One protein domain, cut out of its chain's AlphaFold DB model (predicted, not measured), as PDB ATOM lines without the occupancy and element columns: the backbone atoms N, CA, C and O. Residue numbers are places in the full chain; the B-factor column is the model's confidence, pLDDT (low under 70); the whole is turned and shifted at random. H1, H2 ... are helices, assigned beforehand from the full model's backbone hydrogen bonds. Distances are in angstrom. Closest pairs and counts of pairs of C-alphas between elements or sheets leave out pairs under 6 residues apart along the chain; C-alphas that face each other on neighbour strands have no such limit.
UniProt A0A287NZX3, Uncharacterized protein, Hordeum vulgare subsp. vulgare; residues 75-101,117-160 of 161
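AT A GLANCE: This is residues 75 to 101 and 117 to 160 of the 161 residues of an uncharacterized protein of Hordeum vulgare subsp. vulgare (UniProt A0A287NZX3). Two long helices, H1 and H2, run side by side in opposite senses with an open gap between them, and a shorter helix, H3, turns off at a corner beyond the last residues of H2. The arrangement is open, as no helix touches another. The printed part has 71 residues with three named helices, in the order H1, H2, H3, and no named strand; its class is all helix. The whole is only just loose, close to extended, with a radius of gyration of the C-alphas of 16.6 A, and elongated, with spans of 47 by 29 by 25 A.

IN THESE COORDINATES: H1 covers residues 75 to 98 and is 35.0 A long from first to last C-alpha, beginning at C-alpha 75 (-7.982, 48.128, 30.369). H2, residues 117 to 139, is 34.4 A long and begins at C-alpha 117 (-47.612, 38.577, 36.086). H3, residues 142 to 157, is 23.2 A long and ends at C-alpha 157 (-17.735, 55.692, 9.565).

HOW THE PARTS SIT: H1 and H2 are apart, with no C-alpha of the one within 8 A of the other. Along H1 x goes from -7.982 at C-alpha 75 to -38.628 at C-alpha 98, and along H2 from -47.612 at C-alpha 117 to -14.498 at C-alpha 139. H2 and H3 are only just apart, their closest C-alphas 8.4 A from each other. H1 and H3 are apart. In H1 every O i to N i+4 pair is within hydrogen-bond range; in H2 17 of 19 are, and in H3 11 of 12.

THE WHOLE: The C-alphas of Cys 101 and Arg 158, the two farthest apart, are 48.8 A from each other. Residues 102 to 116 are not printed, and C-alphas 101 and 117 are 16.2 A apart across this cut. The link from H2 to H3 is tight, with 2 residues. The mean pLDDT of the printed part is 72.2; 32 residues are under 70, among them 117 to 127 and 152 to 160.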
ATOM      1  N   HIS A  75      -7.155  49.267  29.971       80.12
ATOM      2  CA  HIS A  75      -7.982  48.128  30.369       80.12
ATOM      3  C   HIS A  75      -8.475  48.252  31.820       80.12
ATOM      4  O   HIS A  75      -9.649  48.011  32.104       80.12
ATOM      5  N   ARG A  76      -7.615  48.703  32.748       85.88
ATOM      6  CA  ARG A  76      -8.026  48.977  34.136       85.88
ATOM      7  C   ARG A  76      -9.082  50.076  34.216       85.88
ATOM      8  O   ARG A  76     -10.053  49.905  34.948       85.88
ATOM      9  N   LEU A  77      -8.917  51.164  33.467       90.56
ATOM     10  CA  LEU A  77      -9.888  52.261  33.431       90.56
ATOM     11  C   LEU A  77     -11.236  51.801  32.863       90.56
ATOM     12  O   LEU A  77     -12.268  52.047  33.481       90.56
ATOM     13  N   LEU A  78     -11.228  51.056  31.754       87.00
ATOM     14  CA  LEU A  78     -12.445  50.514  31.148       87.00
ATOM     15  C   LEU A  78     -13.170  49.553  32.100       87.00
ATOM     16  O   LEU A  78     -14.389  49.620  32.251       87.00
ATOM     17  N   ARG A  79     -12.418  48.695  32.801       86.00
ATOM     18  CA  ARG A  79     -12.974  47.777  33.800       86.00
ATOM     19  C   ARG A  79     -13.626  48.528  34.962       86.00
ATOM     20  O   ARG A  79     -14.692  48.123  35.413       86.00
ATOM     21  N   LEU A  80     -13.014  49.614  35.435       90.94
ATOM     22  CA  LEU A  80     -13.575  50.438  36.509       90.94
ATOM     23  C   LEU A  80     -14.858  51.157  36.070       90.94
ATOM     24  O   LEU A  80     -15.828  51.162  36.824       90.94
ATOM     25  N   GLU A  81     -14.898  51.706  34.854       90.94
ATOM     26  CA  GLU A  81     -16.102  52.355  34.310       90.94
ATOM     27  C   GLU A  81     -17.258  51.365  34.096       90.94
ATOM     28  O   GLU A  81     -18.407  51.662  34.436       90.94
ATOM     29  N   MET A  82     -16.968  50.144  33.636       85.19
ATOM     30  CA  MET A  82     -17.985  49.087  33.551       85.19
ATOM     31  C   MET A  82     -18.530  48.688  34.928       85.19
ATOM     32  O   MET A  82     -19.731  48.487  35.093       85.19
ATOM     33  N   VAL A  83     -17.677  48.597  35.951       89.12
ATOM     34  CA  VAL A  83     -18.134  48.263  37.310       89.12
ATOM     35  C   VAL A  83     -18.995  49.386  37.893       89.12
ATOM     36  O   VAL A  83     -20.028  49.104  38.502       89.12
ATOM     37  N   LYS A  84     -18.626  50.655  37.676       92.81
ATOM     38  CA  LYS A  84     -19.435  51.804  38.114       92.81
ATOM     39  C   LYS A  84     -20.812  51.827  37.457       92.81
ATOM     40  O   LYS A  84     -21.807  51.988  38.157       92.81
ATOM     41  N   THR A  85     -20.882  51.651  36.137       88.62
ATOM     42  CA  THR A  85     -22.161  51.635  35.406       88.62
ATOM     43  C   THR A  85     -23.055  50.488  35.875       88.62
ATOM     44  O   THR A  85     -24.238  50.706  36.133       88.62
ATOM     45  N   LEU A  86     -22.496  49.298  36.111       85.75
ATOM     46  CA  LEU A  86     -23.242  48.176  36.693       85.75
ATOM     47  C   LEU A  86     -23.767  48.476  38.106       85.75
ATOM     48  O   LEU A  86     -24.912  48.146  38.416       85.75
ATOM     49  N   LEU A  87     -22.961  49.115  38.959       90.19
ATOM     50  CA  LEU A  87     -23.385  49.520  40.305       90.19
ATOM     51  C   LEU A  87     -24.493  50.577  40.268       90.19
ATOM     52  O   LEU A  87     -25.444  50.475  41.040       90.19
ATOM     53  N   MET A  88     -24.405  51.546  39.355       87.31
ATOM     54  CA  MET A  88     -25.447  52.555  39.137       87.31
ATOM     55  C   MET A  88     -26.767  51.906  38.715       87.31
ATOM     56  O   MET A  88     -27.793  52.145  39.348       87.31
ATOM     57  N   ILE A  89     -26.728  51.011  37.724       86.19
ATOM     58  CA  ILE A  89     -27.911  50.270  37.261       86.19
ATOM     59  C   ILE A  89     -28.510  49.442  38.403       86.19
ATOM     60  O   ILE A  89     -29.727  49.416  38.585       86.19
ATOM     61  N   LYS A  90     -27.669  48.779  39.207       86.69
ATOM     62  CA  LYS A  90     -28.126  48.007  40.369       86.69
ATOM     63  C   LYS A  90     -28.781  48.902  41.425       86.69
ATOM     64  O   LYS A  90     -29.830  48.540  41.947       86.69
ATOM     65  N   SER A  91     -28.193  50.061  41.716       86.19
ATOM     66  CA  SER A  91     -28.736  51.035  42.671       86.19
ATOM     67  C   SER A  91     -30.104  51.563  42.229       86.19
ATOM     68  O   SER A  91     -31.053  51.583  43.013       86.19
ATOM     69  N   GLU A  92     -30.246  51.905  40.948       87.19
ATOM     70  CA  GLU A  92     -31.506  52.403  40.396       87.19
ATOM     71  C   GLU A  92     -32.623  51.345  40.456       87.19
ATOM     72  O   GLU A  92     -33.764  51.672  40.789       87.19
ATOM     73  N   ARG A  93     -32.298  50.066  40.215       81.25
ATOM     74  CA  ARG A  93     -33.248  48.947  40.367       81.25
ATOM     75  C   ARG A  93     -33.706  48.776  41.816       81.25
ATOM     76  O   ARG A  93     -34.906  48.716  42.064       81.25
ATOM     77  N   MET A  94     -32.771  48.795  42.766       73.75
ATOM     78  CA  MET A  94     -33.085  48.696  44.200       73.75
ATOM     79  C   MET A  94     -33.963  49.858  44.690       73.75
ATOM     80  O   MET A  94     -34.747  49.688  45.621       73.75
ATOM     81  N   ASN A  95     -33.841  51.043  44.083       79.31
ATOM     82  CA  ASN A  95     -34.684  52.193  44.416       79.31
ATOM     83  C   ASN A  95     -36.087  52.100  43.795       79.31
ATOM     84  O   ASN A  95     -37.047  52.518  44.439       79.31
ATOM     85  N   LYS A  96     -36.234  51.517  42.596       78.12
ATOM     86  CA  LYS A  96     -37.550  51.260  41.978       78.12
ATOM     87  C   LYS A  96     -38.346  50.192  42.735       78.12
ATOM     88  O   LYS A  96     -39.537  50.381  42.954       78.12
ATOM     89  N   GLU A  97     -37.695  49.133  43.215       65.81
ATOM     90  CA  GLU A  97     -38.361  48.078  44.003       65.81
ATOM     91  C   GLU A  97     -38.873  48.583  45.362       65.81
ATOM     92  O   GLU A  97     -39.947  48.187  45.806       65.81
ATOM     93  N   LYS A  98     -38.168  49.525  46.001       66.75
ATOM     94  CA  LYS A  98     -38.628  50.141  47.259       66.75
ATOM     95  C   LYS A  98     -39.838  51.067  47.087       66.75
ATOM     96  O   LYS A  98     -40.521  51.337  48.070       66.75
ATOM     97  N   GLY A  99     -40.112  51.537  45.867       58.88
ATOM     98  CA  GLY A  99     -41.286  52.356  45.545       58.88
ATOM     99  C   GLY A  99     -42.570  51.556  45.292       58.88
ATOM    100  O   GLY A  99     -43.645  52.143  45.278       58.88
ATOM    101  N   LEU A 100     -42.481  50.233  45.120       55.19
ATOM    102  CA  LEU A 100     -43.616  49.352  44.793       55.19
ATOM    103  C   LEU A 100     -44.306  48.727  46.021       55.19
ATOM    104  O   LEU A 100     -45.241  47.953  45.862       55.19
ATOM    105  N   CYS A 101     -43.887  49.069  47.245       49.28
ATOM    106  CA  CYS A 101     -44.408  48.454  48.475       49.28
ATOM    107  C   CYS A 101     -45.612  49.186  49.116       49.28
ATOM    108  O   CYS A 101     -45.997  48.854  50.229       49.28
ATOM    109  N   THR A 117     -48.425  39.717  36.547       53.97
ATOM    110  CA  THR A 117     -47.612  38.577  36.086       53.97
ATOM    111  C   THR A 117     -46.690  38.960  34.913       53.97
ATOM    112  O   THR A 117     -45.551  38.495  34.847       53.97
ATOM    113  N   ASN A 118     -47.124  39.873  34.033       52.31
ATOM    114  CA  ASN A 118     -46.332  40.352  32.887       52.31
ATOM    115  C   ASN A 118     -45.172  41.292  33.265       52.31
ATOM    116  O   ASN A 118     -44.184  41.388  32.536       52.31
ATOM    117  N   THR A 119     -45.252  41.985  34.403       53.06
ATOM    118  CA  THR A 119     -44.158  42.862  34.864       53.06
ATOM    119  C   THR A 119     -43.034  42.078  35.549       53.06
ATOM    120  O   THR A 119     -41.861  42.437  35.418       53.06
ATOM    121  N   MET A 120     -43.360  40.949  36.188       53.25
ATOM    122  CA  MET A 120     -42.381  40.062  36.826       53.25
ATOM    123  C   MET A 120     -41.559  39.243  35.811       53.25
ATOM    124  O   MET A 120     -40.366  39.017  36.032       53.25
ATOM    125  N   SER A 121     -42.138  38.852  34.668       54.88
ATOM    126  CA  SER A 121     -41.406  38.158  33.591       54.88
ATOM    127  C   SER A 121     -40.386  39.069  32.889       54.88
ATOM    128  O   SER A 121     -39.250  38.647  32.658       54.88
ATOM    129  N   CYS A 122     -40.720  40.347  32.666       51.16
ATOM    130  CA  CYS A 122     -39.789  41.341  32.110       51.16
ATOM    131  C   CYS A 122     -38.505  41.509  32.948       51.16
ATOM    132  O   CYS A 122     -37.409  41.701  32.411       51.16
ATOM    133  N   LEU A 123     -38.617  41.429  34.277       53.41
ATOM    134  CA  LEU A 123     -37.477  41.591  35.186       53.41
ATOM    135  C   LEU A 123     -36.557  40.359  35.193       53.41
ATOM    136  O   LEU A 123     -35.328  40.510  35.229       53.41
ATOM    137  N   ALA A 124     -37.125  39.156  35.088       56.09
ATOM    138  CA  ALA A 124     -36.358  37.915  35.020       56.09
ATOM    139  C   ALA A 124     -35.505  37.843  33.740       56.09
ATOM    140  O   ALA A 124     -34.306  37.547  33.808       56.09
ATOM    141  N   GLU A 125     -36.065  38.218  32.590       57.81
ATOM    142  CA  GLU A 125     -35.359  38.194  31.301       57.81
ATOM    143  C   GLU A 125     -34.235  39.244  31.214       57.81
ATOM    144  O   GLU A 125     -33.157  38.981  30.661       57.81
ATOM    145  N   SER A 126     -34.416  40.409  31.851       64.50
ATOM    146  CA  SER A 126     -33.372  41.441  31.922       64.50
ATOM    147  C   SER A 126     -32.136  40.967  32.697       64.50
ATOM    148  O   SER A 126     -31.009  41.296  32.328       64.50
ATOM    149  N   SER A 127     -32.305  40.155  33.744       65.69
ATOM    150  CA  SER A 127     -31.172  39.647  34.532       65.69
ATOM    151  C   SER A 127     -30.324  38.617  33.769       65.69
ATOM    152  O   SER A 127     -29.092  38.659  33.824       65.69
ATOM    153  N   ILE A 128     -30.969  37.750  32.981       76.06
ATOM    154  CA  ILE A 128     -30.310  36.693  32.200       76.06
ATOM    155  C   ILE A 128     -29.481  37.295  31.060       76.06
ATOM    156  O   ILE A 128     -28.361  36.843  30.797       76.06
ATOM    157  N   SER A 129     -29.993  38.342  30.407       74.38
ATOM    158  CA  SER A 129     -29.261  39.030  29.336       74.38
ATOM    159  C   SER A 129     -27.977  39.693  29.851       74.38
ATOM    160  O   SER A 129     -26.919  39.525  29.241       74.38
ATOM    161  N   CYS A 130     -28.015  40.349  31.016       72.94
ATOM    162  CA  CYS A 130     -26.833  40.977  31.611       72.94
ATOM    163  C   CYS A 130     -25.739  39.960  31.970       72.94
ATOM    164  O   CYS A 130     -24.568  40.197  31.676       72.94
ATOM    165  N   VAL A 131     -26.102  38.816  32.562       79.00
ATOM    166  CA  VAL A 131     -25.126  37.771  32.924       79.00
ATOM    167  C   VAL A 131     -24.469  37.185  31.674       79.00
ATOM    168  O   VAL A 131     -23.245  37.068  31.630       79.00
ATOM    169  N   ARG A 132     -25.251  36.900  30.624       77.69
ATOM    170  CA  ARG A 132     -24.719  36.390  29.350       77.69
ATOM    171  C   ARG A 132     -23.774  37.385  28.683       77.69
ATOM    172  O   ARG A 132     -22.710  36.981  28.228       77.69
ATOM    173  N   ILE A 133     -24.111  38.675  28.671       80.81
ATOM    174  CA  ILE A 133     -23.243  39.720  28.107       80.81
ATOM    175  C   ILE A 133     -21.924  39.804  28.880       80.81
ATOM    176  O   ILE A 133     -20.860  39.817  28.267       80.81
ATOM    177  N   ILE A 134     -21.966  39.801  30.214       78.44
ATOM    178  CA  ILE A 134     -20.751  39.835  31.042       78.44
ATOM    179  C   ILE A 134     -19.894  38.588  30.797       78.44
ATOM    180  O   ILE A 134     -18.675  38.693  30.684       78.44
ATOM    181  N   GLN A 135     -20.513  37.417  30.666       76.56
ATOM    182  CA  GLN A 135     -19.803  36.165  30.423       76.56
ATOM    183  C   GLN A 135     -19.170  36.119  29.027       76.56
ATOM    184  O   GLN A 135     -18.024  35.700  28.896       76.56
ATOM    185  N   ILE A 136     -19.855  36.644  28.005       80.56
ATOM    186  CA  ILE A 136     -19.291  36.835  26.661       80.56
ATOM    187  C   ILE A 136     -18.099  37.801  26.721       80.56
ATOM    188  O   ILE A 136     -17.037  37.495  26.189       80.56
ATOM    189  N   LEU A 137     -18.227  38.928  27.427       75.19
ATOM    190  CA  LEU A 137     -17.143  39.906  27.578       75.19
ATOM    191  C   LEU A 137     -15.931  39.361  28.352       75.19
ATOM    192  O   LEU A 137     -14.822  39.835  28.126       75.19
ATOM    193  N   LEU A 138     -16.120  38.378  29.239       76.44
ATOM    194  CA  LEU A 138     -15.035  37.714  29.974       76.44
ATOM    195  C   LEU A 138     -14.339  36.606  29.169       76.44
ATOM    196  O   LEU A 138     -13.183  36.303  29.452       76.44
ATOM    197  N   VAL A 139     -15.033  35.990  28.206       81.75
ATOM    198  CA  VAL A 139     -14.498  34.916  27.346       81.75
ATOM    199  C   VAL A 139     -13.777  35.473  26.114       81.75
ATOM    200  O   VAL A 139     -12.909  34.804  25.554       81.75
ATOM    201  N   ILE A 140     -14.099  36.696  25.685       80.31
ATOM    202  CA  ILE A 140     -13.418  37.340  24.559       80.31
ATOM    203  C   ILE A 140     -11.978  37.697  24.963       80.31
ATOM    204  O   ILE A 140     -11.742  38.596  25.767       80.31
ATOM    205  N   ASP A 141     -11.019  36.996  24.356       70.12
ATOM    206  CA  ASP A 141      -9.584  37.261  24.473       70.12
ATOM    207  C   ASP A 141      -9.238  38.681  23.968       70.12
ATOM    208  O   ASP A 141      -9.900  39.211  23.065       70.12
ATOM    209  N   GLU A 142      -8.205  39.320  24.529       63.84
ATOM    210  CA  GLU A 142      -7.868  40.727  24.235       63.84
ATOM    211  C   GLU A 142      -7.634  40.982  22.735       63.84
ATOM    212  O   GLU A 142      -7.928  42.072  22.226       63.84
ATOM    213  N   GLU A 143      -7.167  39.969  21.998       66.75
ATOM    214  CA  GLU A 143      -6.983  40.059  20.547       66.75
ATOM    215  C   GLU A 143      -8.313  40.158  19.782       66.75
ATOM    216  O   GLU A 143      -8.430  40.933  18.825       66.75
ATOM    217  N   GLN A 144      -9.340  39.443  20.242       69.12
ATOM    218  CA  GLN A 144     -10.668  39.427  19.626       69.12
ATOM    219  C   GLN A 144     -11.444  40.714  19.937       69.12
ATOM    220  O   GLN A 144     -12.096  41.280  19.052       69.12
ATOM    221  N   LEU A 145     -11.295  41.256  21.153       68.88
ATOM    222  CA  LEU A 145     -11.891  42.542  21.538       68.88
ATOM    223  C   LEU A 145     -11.340  43.692  20.672       68.88
ATOM    224  O   LEU A 145     -12.075  44.578  20.227       68.88
ATOM    225  N   CYS A 146     -10.038  43.645  20.375       64.19
ATOM    226  CA  CYS A 146      -9.358  44.618  19.521       64.19
ATOM    227  C   CYS A 146      -9.823  44.529  18.051       64.19
ATOM    228  O   CYS A 146      -9.895  45.549  17.357       64.19
ATOM    229  N   GLY A 147     -10.173  43.327  17.579       72.62
ATOM    230  CA  GLY A 147     -10.801  43.105  16.272       72.62
ATOM    231  C   GLY A 147     -12.216  43.690  16.191       72.62
ATOM    232  O   GLY A 147     -12.520  44.445  15.262       72.62
ATOM    233  N   LEU A 148     -13.044  43.425  17.202       69.00
ATOM    234  CA  LEU A 148     -14.420  43.922  17.305       69.00
ATOM    235  C   LEU A 148     -14.496  45.453  17.391       69.00
ATOM    236  O   LEU A 148     -15.286  46.061  16.668       69.00
ATOM    237  N   LEU A 149     -13.632  46.103  18.180       68.31
ATOM    238  CA  LEU A 149     -13.587  47.572  18.251       68.31
ATOM    239  C   LEU A 149     -13.218  48.213  16.904       68.31
ATOM    240  O   LEU A 149     -13.792  49.233  16.514       68.31
ATOM    241  N   LYS A 150     -12.276  47.613  16.164       74.06
ATOM    242  CA  LYS A 150     -11.917  48.074  14.812       74.06
ATOM    243  C   LYS A 150     -13.062  47.874  13.823       74.06
ATOM    244  O   LYS A 150     -13.189  48.665  12.890       74.06
ATOM    245  N   PHE A 151     -13.870  46.836  14.010       73.94
ATOM    246  CA  PHE A 151     -15.038  46.575  13.177       73.94
ATOM    247  C   PHE A 151     -16.156  47.592  13.454       73.94
ATOM    248  O   PHE A 151     -16.643  48.231  12.520       73.94
ATOM    249  N   LEU A 152     -16.470  47.848  14.728       69.56
ATOM    250  CA  LEU A 152     -17.474  48.837  15.136       69.56
ATOM    251  C   LEU A 152     -17.101  50.264  14.690       69.56
ATOM    252  O   LEU A 152     -17.925  50.982  14.128       69.56
ATOM    253  N   GLY A 153     -15.830  50.654  14.845       68.12
ATOM    254  CA  GLY A 153     -15.336  51.967  14.409       68.12
ATOM    255  C   GLY A 153     -15.282  52.158  12.885       68.12
ATOM    256  O   GLY A 153     -15.229  53.295  12.408       68.12
ATOM    257  N   LYS A 154     -15.296  51.066  12.105       68.88
ATOM    258  CA  LYS A 154     -15.439  51.103  10.639       68.88
ATOM    259  C   LYS A 154     -16.904  51.141  10.210       68.88
ATOM    260  O   LYS A 154     -17.210  51.808   9.227       68.88
ATOM    261  N   ALA A 155     -17.792  50.470  10.942       66.88
ATOM    262  CA  ALA A 155     -19.226  50.494  10.677       66.88
ATOM    263  C   ALA A 155     -19.813  51.900  10.879       66.88
ATOM    264  O   ALA A 155     -20.532  52.390  10.013       66.88
ATOM    265  N   GLN A 156     -19.425  52.601  11.951       57.47
ATOM    266  CA  GLN A 156     -19.948  53.946  12.218       57.47
ATOM    267  C   GLN A 156     -19.469  54.998  11.198       57.47
ATOM    268  O   GLN A 156     -20.189  55.939  10.886       57.47
ATOM    269  N   ARG A 157     -18.279  54.808  10.611       56.81
ATOM    270  CA  ARG A 157     -17.735  55.692   9.565       56.81
ATOM    271  C   ARG A 157     -18.382  55.508   8.189       56.81
ATOM    272  O   ARG A 157     -18.239  56.384   7.349       56.81
ATOM    273  N   ARG A 158     -19.073  54.388   7.957       57.53
ATOM    274  CA  ARG A 158     -19.793  54.113   6.701       57.53
ATOM    275  C   ARG A 158     -21.217  54.663   6.671       57.53
ATOM    276  O   ARG A 158     -21.810  54.661   5.609       57.53
ATOM    277  N   GLN A 159     -21.760  55.116   7.801       56.56
ATOM    278  CA  GLN A 159     -23.064  55.792   7.829       56.56
ATOM    279  C   GLN A 159     -22.968  57.320   7.672       56.56
ATOM    280  O   GLN A 159     -23.994  57.986   7.635       56.56
ATOM    281  N   PHE A 160     -21.754  57.874   7.583       52.47
ATOM    282  CA  PHE A 160     -21.494  59.319   7.481       52.47
ATOM    283  C   PHE A 160     -20.772  59.727   6.179       52.47
ATOM    284  O   PHE A 160     -20.225  60.826   6.102       52.47
TER     285      PHE A 160